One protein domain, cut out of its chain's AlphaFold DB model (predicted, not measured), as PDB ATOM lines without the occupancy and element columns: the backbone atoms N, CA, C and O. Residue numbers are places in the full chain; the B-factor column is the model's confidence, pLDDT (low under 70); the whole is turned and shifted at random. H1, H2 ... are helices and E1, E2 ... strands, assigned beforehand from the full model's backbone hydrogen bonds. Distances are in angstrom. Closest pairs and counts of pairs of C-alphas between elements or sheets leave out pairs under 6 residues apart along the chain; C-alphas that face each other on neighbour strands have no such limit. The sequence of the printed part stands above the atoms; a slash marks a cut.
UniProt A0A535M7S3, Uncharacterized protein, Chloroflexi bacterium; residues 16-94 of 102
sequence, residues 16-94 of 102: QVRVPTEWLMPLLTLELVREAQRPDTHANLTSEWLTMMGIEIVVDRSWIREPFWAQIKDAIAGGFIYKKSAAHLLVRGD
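What this domain is: This is residues 16 to 94 of the 102 residues of an uncharacterized protein of Chloroflexi bacterium (UniProt A0A535M7S3). Two small three-stranded sheets face each other as a splayed sandwich, strands crossed at 52 degrees and planes 42 degrees apart; H1 packs over E2 of the first sheet, and short H2 packs by E1. The printed part has 79 residues with two named helices and six named strands, in the order E1 H1 E2 E3 E4 H2 E5 E6, a mixed class. The sheets, E1 E3 E2 and E4 E6 E5, are antiparallel. The whole is compact, radius of gyration of the C-alphas 11.3 A, spanning 31 by 25 by 21 A.

How they stand to each other: Start at E1, residues 16 to 20; its neighbour is E3, residues 49 to 54, with N 17 and O 52 within hydrogen-bond range at 2.9 A. E3 forms a hairpin with E2, residues 42 to 45, where N 44 and O 51 are 2.9 A apart. H1, residues 30 to 36, is over E2; their closest C-alphas, Leu 30 and Leu 45, are 5.9 A apart. E1, H1 and E2 make a split strand-helix-strand unit, two same-way strands with E3 between, its crossover right-handed; so do E4, residues 56 to 60, H2, residues 72 to 75, and E5, residues 80 to 84, with E6, residues 88 to 93, between. Find N 57 and O 91 of E4 and E6 at 2.8 A, and N 83 and O 90 of the hairpin E5 and E6 at 3.1 A. H2 only grazes the first sheet; C-alphas 18 and 75, the closest of E1 and H2, are 6.3 A apart. Every O i to N i+4 pair of H1 is within range; H2 is too short for one.

Where its parts are: Find C-alpha 16 at (113.967, 111.067, 131.739); E1 runs 13.4 A from there. E3 measures 16.5 A. E6 runs 16.6 A to C-alpha 93 at (106.648, 108.743, 133.540).

The domain as a whole: The farthest C-alphas, Leu 27 and Asp 94, are 31.3 A apart. The printed part has no cut; E4 to H2 is a long link. Residues 77 to 81 are under pLDDT 70.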
ATOM      1  N   GLN A  16     112.607 110.679 132.073       87.69
ATOM      2  CA  GLN A  16     113.967 111.067 131.739       87.69
ATOM      3  C   GLN A  16     114.163 112.544 132.069       87.69
ATOM      4  O   GLN A  16     113.404 113.411 131.635       87.69
ATOM      5  N   VAL A  17     115.218 112.828 132.827       88.69
ATOM      6  CA  VAL A  17     115.653 114.189 133.140       88.69
ATOM      7  C   VAL A  17     117.091 114.347 132.674       88.69
ATOM      8  O   VAL A  17     117.943 113.513 132.984       88.69
ATOM      9  N   ARG A  18     117.354 115.423 131.929       90.69
ATOM     10  CA  ARG A  18     118.696 115.819 131.502       90.69
ATOM     11  C   ARG A  18     118.955 117.241 131.977       90.69
ATOM     12  O   ARG A  18     118.261 118.161 131.565       90.69
ATOM     13  N   VAL A  19     119.938 117.405 132.852       91.44
ATOM     14  CA  VAL A  19     120.307 118.700 133.432       91.44
ATOM     15  C   VAL A  19     121.736 119.035 133.012       91.44
ATOM     16  O   VAL A  19     122.615 118.202 133.237       91.44
ATOM     17  N   PRO A  20     121.997 120.211 132.416       93.50
ATOM     18  CA  PRO A  20     123.358 120.662 132.145       93.50
ATOM     19  C   PRO A  20     124.185 120.751 133.431       93.50
ATOM     20  O   PRO A  20     123.707 121.274 134.442       93.50
ATOM     21  N   THR A  21     125.441 120.303 133.402       94.19
ATOM     22  CA  THR A  21     126.332 120.338 134.577       94.19
ATOM     23  C   THR A  21     126.587 121.767 135.074       94.19
ATOM     24  O   THR A  21     126.728 121.991 136.273       94.19
ATOM     25  N   GLU A  22     126.547 122.767 134.188       93.75
ATOM     26  CA  GLU A  22     126.641 124.194 134.545       93.75
ATOM     27  C   GLU A  22     125.513 124.684 135.472       93.75
ATOM     28  O   GLU A  22     125.693 125.658 136.212       93.75
ATOM     29  N   TRP A  23     124.364 123.998 135.476       94.69
ATOM     30  CA  TRP A  23     123.243 124.328 136.353       94.69
ATOM     31  C   TRP A  23     123.379 123.709 137.737       94.69
ATOM     32  O   TRP A  23     122.693 124.138 138.669       94.69
ATOM     33  N   LEU A  24     124.248 122.709 137.880       94.62
ATOM     34  CA  LEU A  24     124.404 121.948 139.106       94.62
ATOM     35  C   LEU A  24     125.235 122.721 140.134       94.62
ATOM     36  O   LEU A  24     126.098 123.551 139.815       94.62
ATOM     37  N   MET A  25     124.981 122.441 141.405       96.12
ATOM     38  CA  MET A  25     125.844 122.894 142.482       96.12
ATOM     39  C   MET A  25     127.240 122.264 142.333       96.12
ATOM     40  O   MET A  25     127.330 121.072 142.046       96.12
ATOM     41  N   PRO A  26     128.333 123.021 142.561       89.69
ATOM     42  CA  PRO A  26     129.702 122.549 142.308       89.69
ATOM     43  C   PRO A  26     130.115 121.276 143.062       89.69
ATOM     44  O   PRO A  26     131.061 120.613 142.658       89.69
ATOM     45  N   LEU A  27     129.440 120.967 144.170       90.19
ATOM     46  CA  LEU A  27     129.758 119.842 145.054       90.19
ATOM     47  C   LEU A  27     128.794 118.660 144.889       90.19
ATOM     48  O   LEU A  27     128.838 117.721 145.679       90.19
ATOM     49  N   LEU A  28     127.898 118.707 143.901       94.94
ATOM     50  CA  LEU A  28     126.987 117.603 143.639       94.94
ATOM     51  C   LEU A  28     127.756 116.425 143.033       94.94
ATOM     52  O   LEU A  28     128.351 116.553 141.963       94.94
ATOM     53  N   THR A  29     127.701 115.270 143.692       95.62
ATOM     54  CA  THR A  29     128.306 114.030 143.197       95.62
ATOM     55  C   THR A  29     127.249 113.056 142.692       95.62
ATOM     56  O   THR A  29     126.065 113.153 143.025       95.62
ATOM     57  N   LEU A  30     127.681 112.089 141.881       96.06
ATOM     58  CA  LEU A  30     126.796 111.046 141.373       96.06
ATOM     59  C   LEU A  30     126.275 110.142 142.500       96.06
ATOM     60  O   LEU A  30     125.132 109.692 142.436       96.06
ATOM     61  N   GLU A  31     127.086 109.892 143.527       96.31
ATOM     62  CA  GLU A  31     126.699 109.120 144.710       96.31
ATOM     63  C   GLU A  31     125.544 109.796 145.449       96.31
ATOM     64  O   GLU A  31     124.516 109.159 145.657       96.31
ATOM     65  N   LEU A  32     125.652 111.101 145.729       95.56
ATOM     66  CA  LEU A  32     124.592 111.871 146.391       95.56
ATOM     67  C   LEU A  32     123.286 111.861 145.591       95.56
ATOM     68  O   LEU A  32     122.200 111.757 146.161       95.56
ATOM     69  N   VAL A  33     123.380 111.944 144.258       95.62
ATOM     70  CA  VAL A  33     122.200 111.807 143.399       95.62
ATOM     71  C   VAL A  33     121.592 110.417 143.570       95.62
ATOM     72  O   VAL A  33     120.393 110.320 143.807       95.62
ATOM     73  N   ARG A  34     122.394 109.349 143.471       95.38
ATOM     74  CA  ARG A  34     121.923 107.957 143.563       95.38
ATOM     75  C   ARG A  34     121.302 107.628 144.917       95.38
ATOM     76  O   ARG A  34     120.288 106.942 144.941       95.38
ATOM     77  N   GLU A  35     121.861 108.137 146.010       95.06
ATOM     78  CA  GLU A  35     121.334 107.953 147.369       95.06
ATOM     79  C   GLU A  35     119.934 108.552 147.549       95.06
ATOM     80  O   GLU A  35     119.113 108.009 148.286       95.06
ATOM     81  N   ALA A  36     119.643 109.656 146.859       92.88
ATOM     82  CA  ALA A  36     118.339 110.309 146.909       92.88
ATOM     83  C   ALA A  36     117.306 109.710 145.940       92.88
ATOM     84  O   ALA A  36     116.119 110.040 146.029       92.88
ATOM     85  N   GLN A  37     117.733 108.872 144.990       93.62
ATOM     86  CA  GLN A  37     116.819 108.233 144.049       93.62
ATOM     87  C   GLN A  37     116.231 106.924 144.584       93.62
ATOM     88  O   GLN A  37     116.720 106.305 145.527       93.62
ATOM     89  N   ARG A  38     115.177 106.452 143.911       90.25
ATOM     90  CA  ARG A  38     114.651 105.102 144.119       90.25
ATOM     91  C   ARG A  38     115.577 104.039 143.492       90.25
ATOM     92  O   ARG A  38     116.271 104.340 142.515       90.25
ATOM     93  N   PRO A  39     115.544 102.781 143.975       88.81
ATOM     94  CA  PRO A  39     116.391 101.701 143.456       88.81
ATOM     95  C   PRO A  39     116.157 101.348 141.979       88.81
ATOM     96  O   PRO A  39     117.035 100.790 141.335       88.81
ATOM     97  N   ASP A  40     114.975 101.660 141.444       87.00
ATOM     98  CA  ASP A  40     114.578 101.428 140.049       87.00
ATOM     99  C   ASP A  40     115.007 102.555 139.094       87.00
ATOM    100  O   ASP A  40     114.534 102.637 137.958       87.00
ATOM    101  N   THR A  41     115.884 103.449 139.551       91.31
ATOM    102  CA  THR A  41     116.409 104.549 138.744       91.31
ATOM    103  C   THR A  41     117.851 104.301 138.318       91.31
ATOM    104  O   THR A  41     118.643 103.642 138.990       91.31
ATOM    105  N   HIS A  42     118.211 104.903 137.194       92.56
ATOM    106  CA  HIS A  42     119.573 104.980 136.701       92.56
ATOM    107  C   HIS A  42     119.989 106.442 136.622       92.56
ATOM    108  O   HIS A  42     119.307 107.256 136.000       92.56
ATOM    109  N   ALA A  43     121.135 106.763 137.220       94.88
ATOM    110  CA  ALA A  43     121.752 108.079 137.141       94.88
ATOM    111  C   ALA A  43     123.170 107.970 136.576       94.88
ATOM    112  O   ALA A  43     123.944 107.077 136.956       94.88
ATOM    113  N   ASN A  44     123.501 108.909 135.695       96.38
ATOM    114  CA  ASN A  44     124.828 109.104 135.133       96.38
ATOM    115  C   ASN A  44     125.191 110.591 135.173       96.38
ATOM    116  O   ASN A  44     124.363 111.431 134.822       96.38
ATOM    117  N   LEU A  45     126.425 110.902 135.562       95.88
ATOM    118  CA  LEU A  45     126.954 112.261 135.603       95.88
ATOM    119  C   LEU A  45     128.189 112.327 134.705       95.88
ATOM    120  O   LEU A  45     129.169 111.624 134.941       95.88
ATOM    121  N   THR A  46     128.125 113.160 133.673       95.12
ATOM    122  CA  THR A  46     129.253 113.469 132.791       95.12
ATOM    123  C   THR A  46     129.724 114.904 133.021       95.12
ATOM    124  O   THR A  46     129.111 115.669 133.770       95.12
ATOM    125  N   SER A  47     130.802 115.303 132.344       94.06
ATOM    126  CA  SER A  47     131.273 116.694 132.342       94.06
ATOM    127  C   SER A  47     130.228 117.692 131.834       94.06
ATOM    128  O   SER A  47     130.303 118.869 132.164       94.06
ATOM    129  N   GLU A  48     129.255 117.233 131.048       94.25
ATOM    130  CA  GLU A  48     128.273 118.089 130.379       94.25
ATOM    131  C   GLU A  48     126.859 117.932 130.946       94.25
ATOM    132  O   GLU A  48     126.108 118.906 130.985       94.25
ATOM    133  N   TRP A  49     126.484 116.724 131.382       93.56
ATOM    134  CA  TRP A  49     125.106 116.408 131.749       93.56
ATOM    135  C   TRP A  49     125.007 115.515 132.984       93.56
ATOM    136  O   TRP A  49     125.646 114.466 133.071       93.56
ATOM    137  N   LEU A  50     124.060 115.844 133.860       94.38
ATOM    138  CA  LEU A  50     123.404 114.873 134.726       94.38
ATOM    139  C   LEU A  50     122.212 114.274 133.974       94.38
ATOM    140  O   LEU A  50     121.291 114.988 133.578       94.38
ATOM    141  N   THR A  51     122.220 112.958 133.787       93.12
ATOM    142  CA  THR A  51     121.119 112.211 133.170       93.12
ATOM    143  C   THR A  51     120.529 111.240 134.180       93.12
ATOM    144  O   THR A  51     121.251 110.426 134.754       93.12
ATOM    145  N   MET A  52     119.214 111.304 134.368       93.00
ATOM    146  CA  MET A  52     118.457 110.411 135.244       93.00
ATOM    147  C   MET A  52     117.319 109.762 134.460       93.00
ATOM    148  O   MET A  52     116.661 110.427 133.658       93.00
ATOM    149  N   MET A  53     117.092 108.471 134.689       91.12
ATOM    150  CA  MET A  53     116.019 107.688 134.076       91.12
ATOM    151  C   MET A  53     115.381 106.757 135.104       91.12
ATOM    152  O   MET A  53     116.094 106.151 135.896       91.12
ATOM    153  N   GLY A  54     114.061 106.598 135.088       89.50
ATOM    154  CA  GLY A  54     113.362 105.692 136.007       89.50
ATOM    155  C   GLY A  54     111.857 105.908 135.997       89.50
ATOM    156  O   GLY A  54     111.363 106.733 135.238       89.50
ATOM    157  N   ILE A  55     111.105 105.185 136.825       87.25
ATOM    158  CA  ILE A  55     109.645 105.381 136.915       87.25
ATOM    159  C   ILE A  55     109.330 106.717 137.602       87.25
ATOM    160  O   ILE A  55     108.464 107.475 137.150       87.25
ATOM    161  N   GLU A  56     110.068 107.021 138.669       88.44
ATOM    162  CA  GLU A  56     109.986 108.265 139.431       88.44
ATOM    163  C   GLU A  56     111.391 108.805 139.688       88.44
ATOM    164  O   GLU A  56     112.220 108.120 140.280       88.44
ATOM    165  N   ILE A  57     111.644 110.035 139.247       91.69
ATOM    166  CA  ILE A  57     112.918 110.734 139.416       91.69
ATOM    167  C   ILE A  57     112.717 111.881 140.395       91.69
ATOM    168  O   ILE A  57     111.798 112.689 140.243       91.69
ATOM    169  N   VAL A  58     113.602 111.971 141.380       92.50
ATOM    170  CA  VAL A  58     113.667 113.091 142.318       92.50
ATOM    171  C   VAL A  58     114.732 114.067 141.836       92.50
ATOM    172  O   VAL A  58     115.840 113.665 141.509       92.50
ATOM    173  N   VAL A  59     114.420 115.355 141.802       91.94
ATOM    174  CA  VAL A  59     115.407 116.415 141.601       91.94
ATOM    175  C   VAL A  59     115.356 117.340 142.803       91.94
ATOM    176  O   VAL A  59     114.362 118.046 143.002       91.94
ATOM    177  N   ASP A  60     116.400 117.322 143.623       92.38
ATOM    178  CA  ASP A  60     116.452 118.170 144.809       92.38
ATOM    179  C   ASP A  60     116.796 119.619 144.444       92.38
ATOM    180  O   ASP A  60     117.596 119.904 143.549       92.38
ATOM    181  N   ARG A  61     116.189 120.564 145.160       90.12
ATOM    182  CA  ARG A  61     116.420 121.996 144.973       90.12
ATOM    183  C   ARG A  61     117.868 122.386 145.238       90.12
ATOM    184  O   ARG A  61     118.360 123.305 144.581       90.12
ATOM    185  N   SER A  62     118.517 121.724 146.194       92.25
ATOM    186  CA  SER A  62     119.912 121.948 146.578       92.25
ATOM    187  C   SER A  62     120.905 121.474 145.523       92.25
ATOM    188  O   SER A  62     122.066 121.851 145.580       92.25
ATOM    189  N   TRP A  63     120.476 120.685 144.536       94.25
ATOM    190  CA  TRP A  63     121.348 120.234 143.450       94.25
ATOM    191  C   TRP A  63     121.525 121.290 142.375       94.25
ATOM    192  O   TRP A  63     122.489 121.229 141.620       94.25
ATOM    193  N   ILE A  64     120.594 122.239 142.290       93.31
ATOM    194  CA  ILE A  64     120.484 123.191 141.193       93.31
ATOM    195  C   ILE A  64     120.771 124.587 141.720       93.31
ATOM    196  O   ILE A  64     120.182 125.035 142.709       93.31
ATOM    197  N   ARG A  65     121.644 125.316 141.028       93.88
ATOM    198  CA  ARG A  65     121.900 126.720 141.342       93.88
ATOM    199  C   ARG A  65     120.603 127.512 141.202       93.88
ATOM    200  O   ARG A  65     119.804 127.280 140.297       93.88
ATOM    201  N   GLU A  66     120.411 128.480 142.093       88.50
ATOM    202  CA  GLU A  66     119.184 129.275 142.184       88.50
ATOM    203  C   GLU A  66     118.607 129.789 140.850       88.50
ATOM    204  O   GLU A  66     117.417 129.547 140.620       88.50
ATOM    205  N   PRO A  67     119.394 130.407 139.941       90.19
ATOM    206  CA  PRO A  67     118.847 130.980 138.708       90.19
ATOM    207  C   PRO A  67     118.251 129.942 137.746       90.19
ATOM    208  O   PRO A  67     117.365 130.273 136.960       90.19
ATOM    209  N   PHE A  68     118.686 128.681 137.815       90.38
ATOM    210  CA  PHE A  68     118.278 127.640 136.864       90.38
ATOM    211  C   PHE A  68     117.111 126.786 137.362       90.38
ATOM    212  O   PHE A  68     116.570 125.967 136.620       90.38
ATOM    213  N   TRP A  69     116.650 126.995 138.601       86.75
ATOM    214  CA  TRP A  69     115.549 126.208 139.161       86.75
ATOM    215  C   TRP A  69     114.224 126.385 138.409       86.75
ATOM    216  O   TRP A  69     113.401 125.474 138.372       86.75
ATOM    217  N   ALA A  70     113.990 127.549 137.804       83.06
ATOM    218  CA  ALA A  70     112.820 127.738 136.950       83.06
ATOM    219  C   ALA A  70     112.949 126.950 135.633       83.06
ATOM    220  O   ALA A  70     111.979 126.331 135.201       83.06
ATOM    221  N   GLN A  71     114.156 126.926 135.062       85.00
ATOM    222  CA  GLN A  71     114.470 126.356 133.747       85.00
ATOM    223  C   GLN A  71     114.518 124.827 133.756       85.00
ATOM    224  O   GLN A  71     114.259 124.191 132.739       85.00
ATOM    225  N   ILE A  72     114.783 124.208 134.912       80.06
ATOM    226  CA  ILE A  72     114.798 122.746 135.008       80.06
ATOM    227  C   ILE A  72     113.458 122.113 134.634       80.06
ATOM    228  O   ILE A  72     113.430 120.983 134.166       80.06
ATOM    229  N   LYS A  73     112.351 122.849 134.789       73.44
ATOM    230  CA  LYS A  73     111.028 122.399 134.350       73.44
ATOM    231  C   LYS A  73     110.958 122.189 132.840       73.44
ATOM    232  O   LYS A  73     110.302 121.250 132.407       73.44
ATOM    233  N   ASP A  74     111.655 123.027 132.080       71.31
ATOM    234  CA  ASP A  74     111.687 122.977 130.618       71.31
ATOM    235  C   ASP A  74     112.723 121.961 130.113       71.31
ATOM    236  O   ASP A  74     112.553 121.367 129.052       71.31
ATOM    237  N   ALA A  75     113.778 121.713 130.897       70.75
ATOM    238  CA  ALA A  75     114.801 120.707 130.594       70.75
ATOM    239  C   ALA A  75     114.329 119.254 130.810       70.75
ATOM    240  O   ALA A  75     115.008 118.298 130.430       70.75
ATOM    241  N   ILE A  76     113.162 119.066 131.425       74.44
ATOM    242  CA  ILE A  76     112.543 117.757 131.609       74.44
ATOM    243  C   ILE A  76     111.844 117.343 130.301       74.44
ATOM    244  O   ILE A  76     110.872 117.963 129.873       74.44
ATOM    245  N   ALA A  77     112.321 116.270 129.666       63.78
ATOM    246  CA  ALA A  77     111.903 115.889 128.317       63.78
ATOM    247  C   ALA A  77     110.857 114.756 128.291       63.78
ATOM    248  O   ALA A  77     111.202 113.605 128.530       63.78
ATOM    249  N   GLY A  78     109.612 115.074 127.900       56.84
ATOM    250  CA  GLY A  78     108.600 114.111 127.427       56.84
ATOM    251  C   GLY A  78     107.490 113.754 128.419       56.84
ATOM    252  O   GLY A  78     107.726 112.985 129.317       56.84
ATOM    253  N   GLY A  79     106.257 114.244 128.222       58.03
ATOM    254  CA  GLY A  79     105.028 113.773 128.896       58.03
ATOM    255  C   GLY A  79     105.204 113.268 130.335       58.03
ATOM    256  O   GLY A  79     105.304 112.066 130.544       58.03
ATOM    257  N   PHE A  80     105.231 114.163 131.325       68.69
ATOM    258  CA  PHE A  80     105.383 113.783 132.732       68.69
ATOM    259  C   PHE A  80     104.399 114.501 133.638       68.69
ATOM    260  O   PHE A  80     104.036 115.658 133.412       68.69
ATOM    261  N   ILE A  81     104.035 113.823 134.724       66.56
ATOM    262  CA  ILE A  81     103.328 114.437 135.845       66.56
ATOM    263  C   ILE A  81     104.392 114.955 136.809       66.56
ATOM    264  O   ILE A  81     105.163 114.165 137.359       66.56
ATOM    265  N   TYR A  82     104.437 116.273 137.018       70.69
ATOM    266  CA  TYR A  82     105.337 116.880 137.991       70.69
ATOM    267  C   TYR A  82     104.605 117.214 139.292       70.69
ATOM    268  O   TYR A  82     103.526 117.809 139.290       70.69
ATOM    269  N   LYS A  83     105.223 116.870 140.425       77.44
ATOM    270  CA  LYS A  83     104.804 117.331 141.752       77.44
ATOM    271  C   LYS A  83     105.950 118.125 142.362       77.44
ATOM    272  O   LYS A  83     107.023 117.583 142.615       77.44
ATOM    273  N   LYS A  84     105.722 119.420 142.585       79.12
ATOM    274  CA  LYS A  84     106.687 120.303 143.241       79.12
ATOM    275  C   LYS A  84     106.392 120.356 144.738       79.12
ATOM    276  O   LYS A  84     105.269 120.661 145.129       79.12
ATOM    277  N   SER A  85     107.408 120.115 145.556       75.19
ATOM    278  CA  SER A  85     107.439 120.541 146.955       75.19
ATOM    279  C   SER A  85     108.376 121.748 147.104       75.19
ATOM    280  O   SER A  85     109.017 122.177 146.141       75.19
ATOM    281  N   ALA A  86     108.457 122.334 148.300       75.50
ATOM    282  CA  ALA A  86     109.395 123.428 148.560       75.50
ATOM    283  C   ALA A  86     110.870 123.006 148.372       75.50
ATOM    284  O   ALA A  86     111.694 123.849 148.029       75.50
ATOM    285  N   ALA A  87     111.178 121.715 148.547       82.75
ATOM    286  CA  ALA A  87     112.541 121.183 148.554       82.75
ATOM    287  C   ALA A  87     112.898 120.338 147.320       82.75
ATOM    288  O   ALA A  87     114.066 120.255 146.970       82.75
ATOM    289  N   HIS A  88     111.929 119.726 146.638       87.94
ATOM    290  CA  HIS A  88     112.214 118.824 145.520       87.94
ATOM    291  C   HIS A  88     111.166 118.908 144.413       87.94
ATOM    292  O   HIS A  88     110.011 119.301 144.613       87.94
ATOM    293  N   LEU A  89     111.581 118.477 143.229       88.25
ATOM    294  CA  LEU A  89     110.738 118.238 142.075       88.25
ATOM    295  C   LEU A  89     110.697 116.732 141.808       88.25
ATOM    296  O   LEU A  89     111.735 116.115 141.601       88.25
ATOM    297  N   LEU A  90     109.502 116.147 141.816       90.06
ATOM    298  CA  LEU A  90     109.292 114.758 141.414       90.06
ATOM    299  C   LEU A  90     108.828 114.720 139.958       90.06
ATOM    300  O   LEU A  90     107.845 115.385 139.619       90.06
ATOM    301  N   VAL A  91     109.500 113.922 139.130       88.31
ATOM    302  CA  VAL A  91     109.159 113.676 137.724       88.31
ATOM    303  C   VAL A  91     108.760 112.215 137.565       88.31
ATOM    304  O   VAL A  91     109.546 111.323 137.874       88.31
ATOM    305  N   ARG A  92     107.543 111.961 137.082       88.25
ATOM    306  CA  ARG A  92     107.024 110.604 136.868       88.25
ATOM    307  C   ARG A  92     106.677 110.381 135.402       88.25
ATOM    308  O   ARG A  92     106.026 111.239 134.807       88.25
ATOM    309  N   GLY A  93     107.041 109.209 134.875       82.62
ATOM    310  CA  GLY A  93     106.648 108.743 133.540       82.62
ATOM    311  C   GLY A  93     105.130 108.815 133.332       82.62
ATOM    312  O   GLY A  93     104.373 108.284 134.150       82.62
ATOM    313  N   ASP A  94     104.660 109.470 132.267       72.81
ATOM    314  CA  ASP A  94     103.227 109.522 131.954       72.81
ATOM    315  C   ASP A  94     102.745 108.196 131.344       72.81
ATOM    316  O   ASP A  94     103.349 107.625 130.441       72.81
TER     317      ASP A  94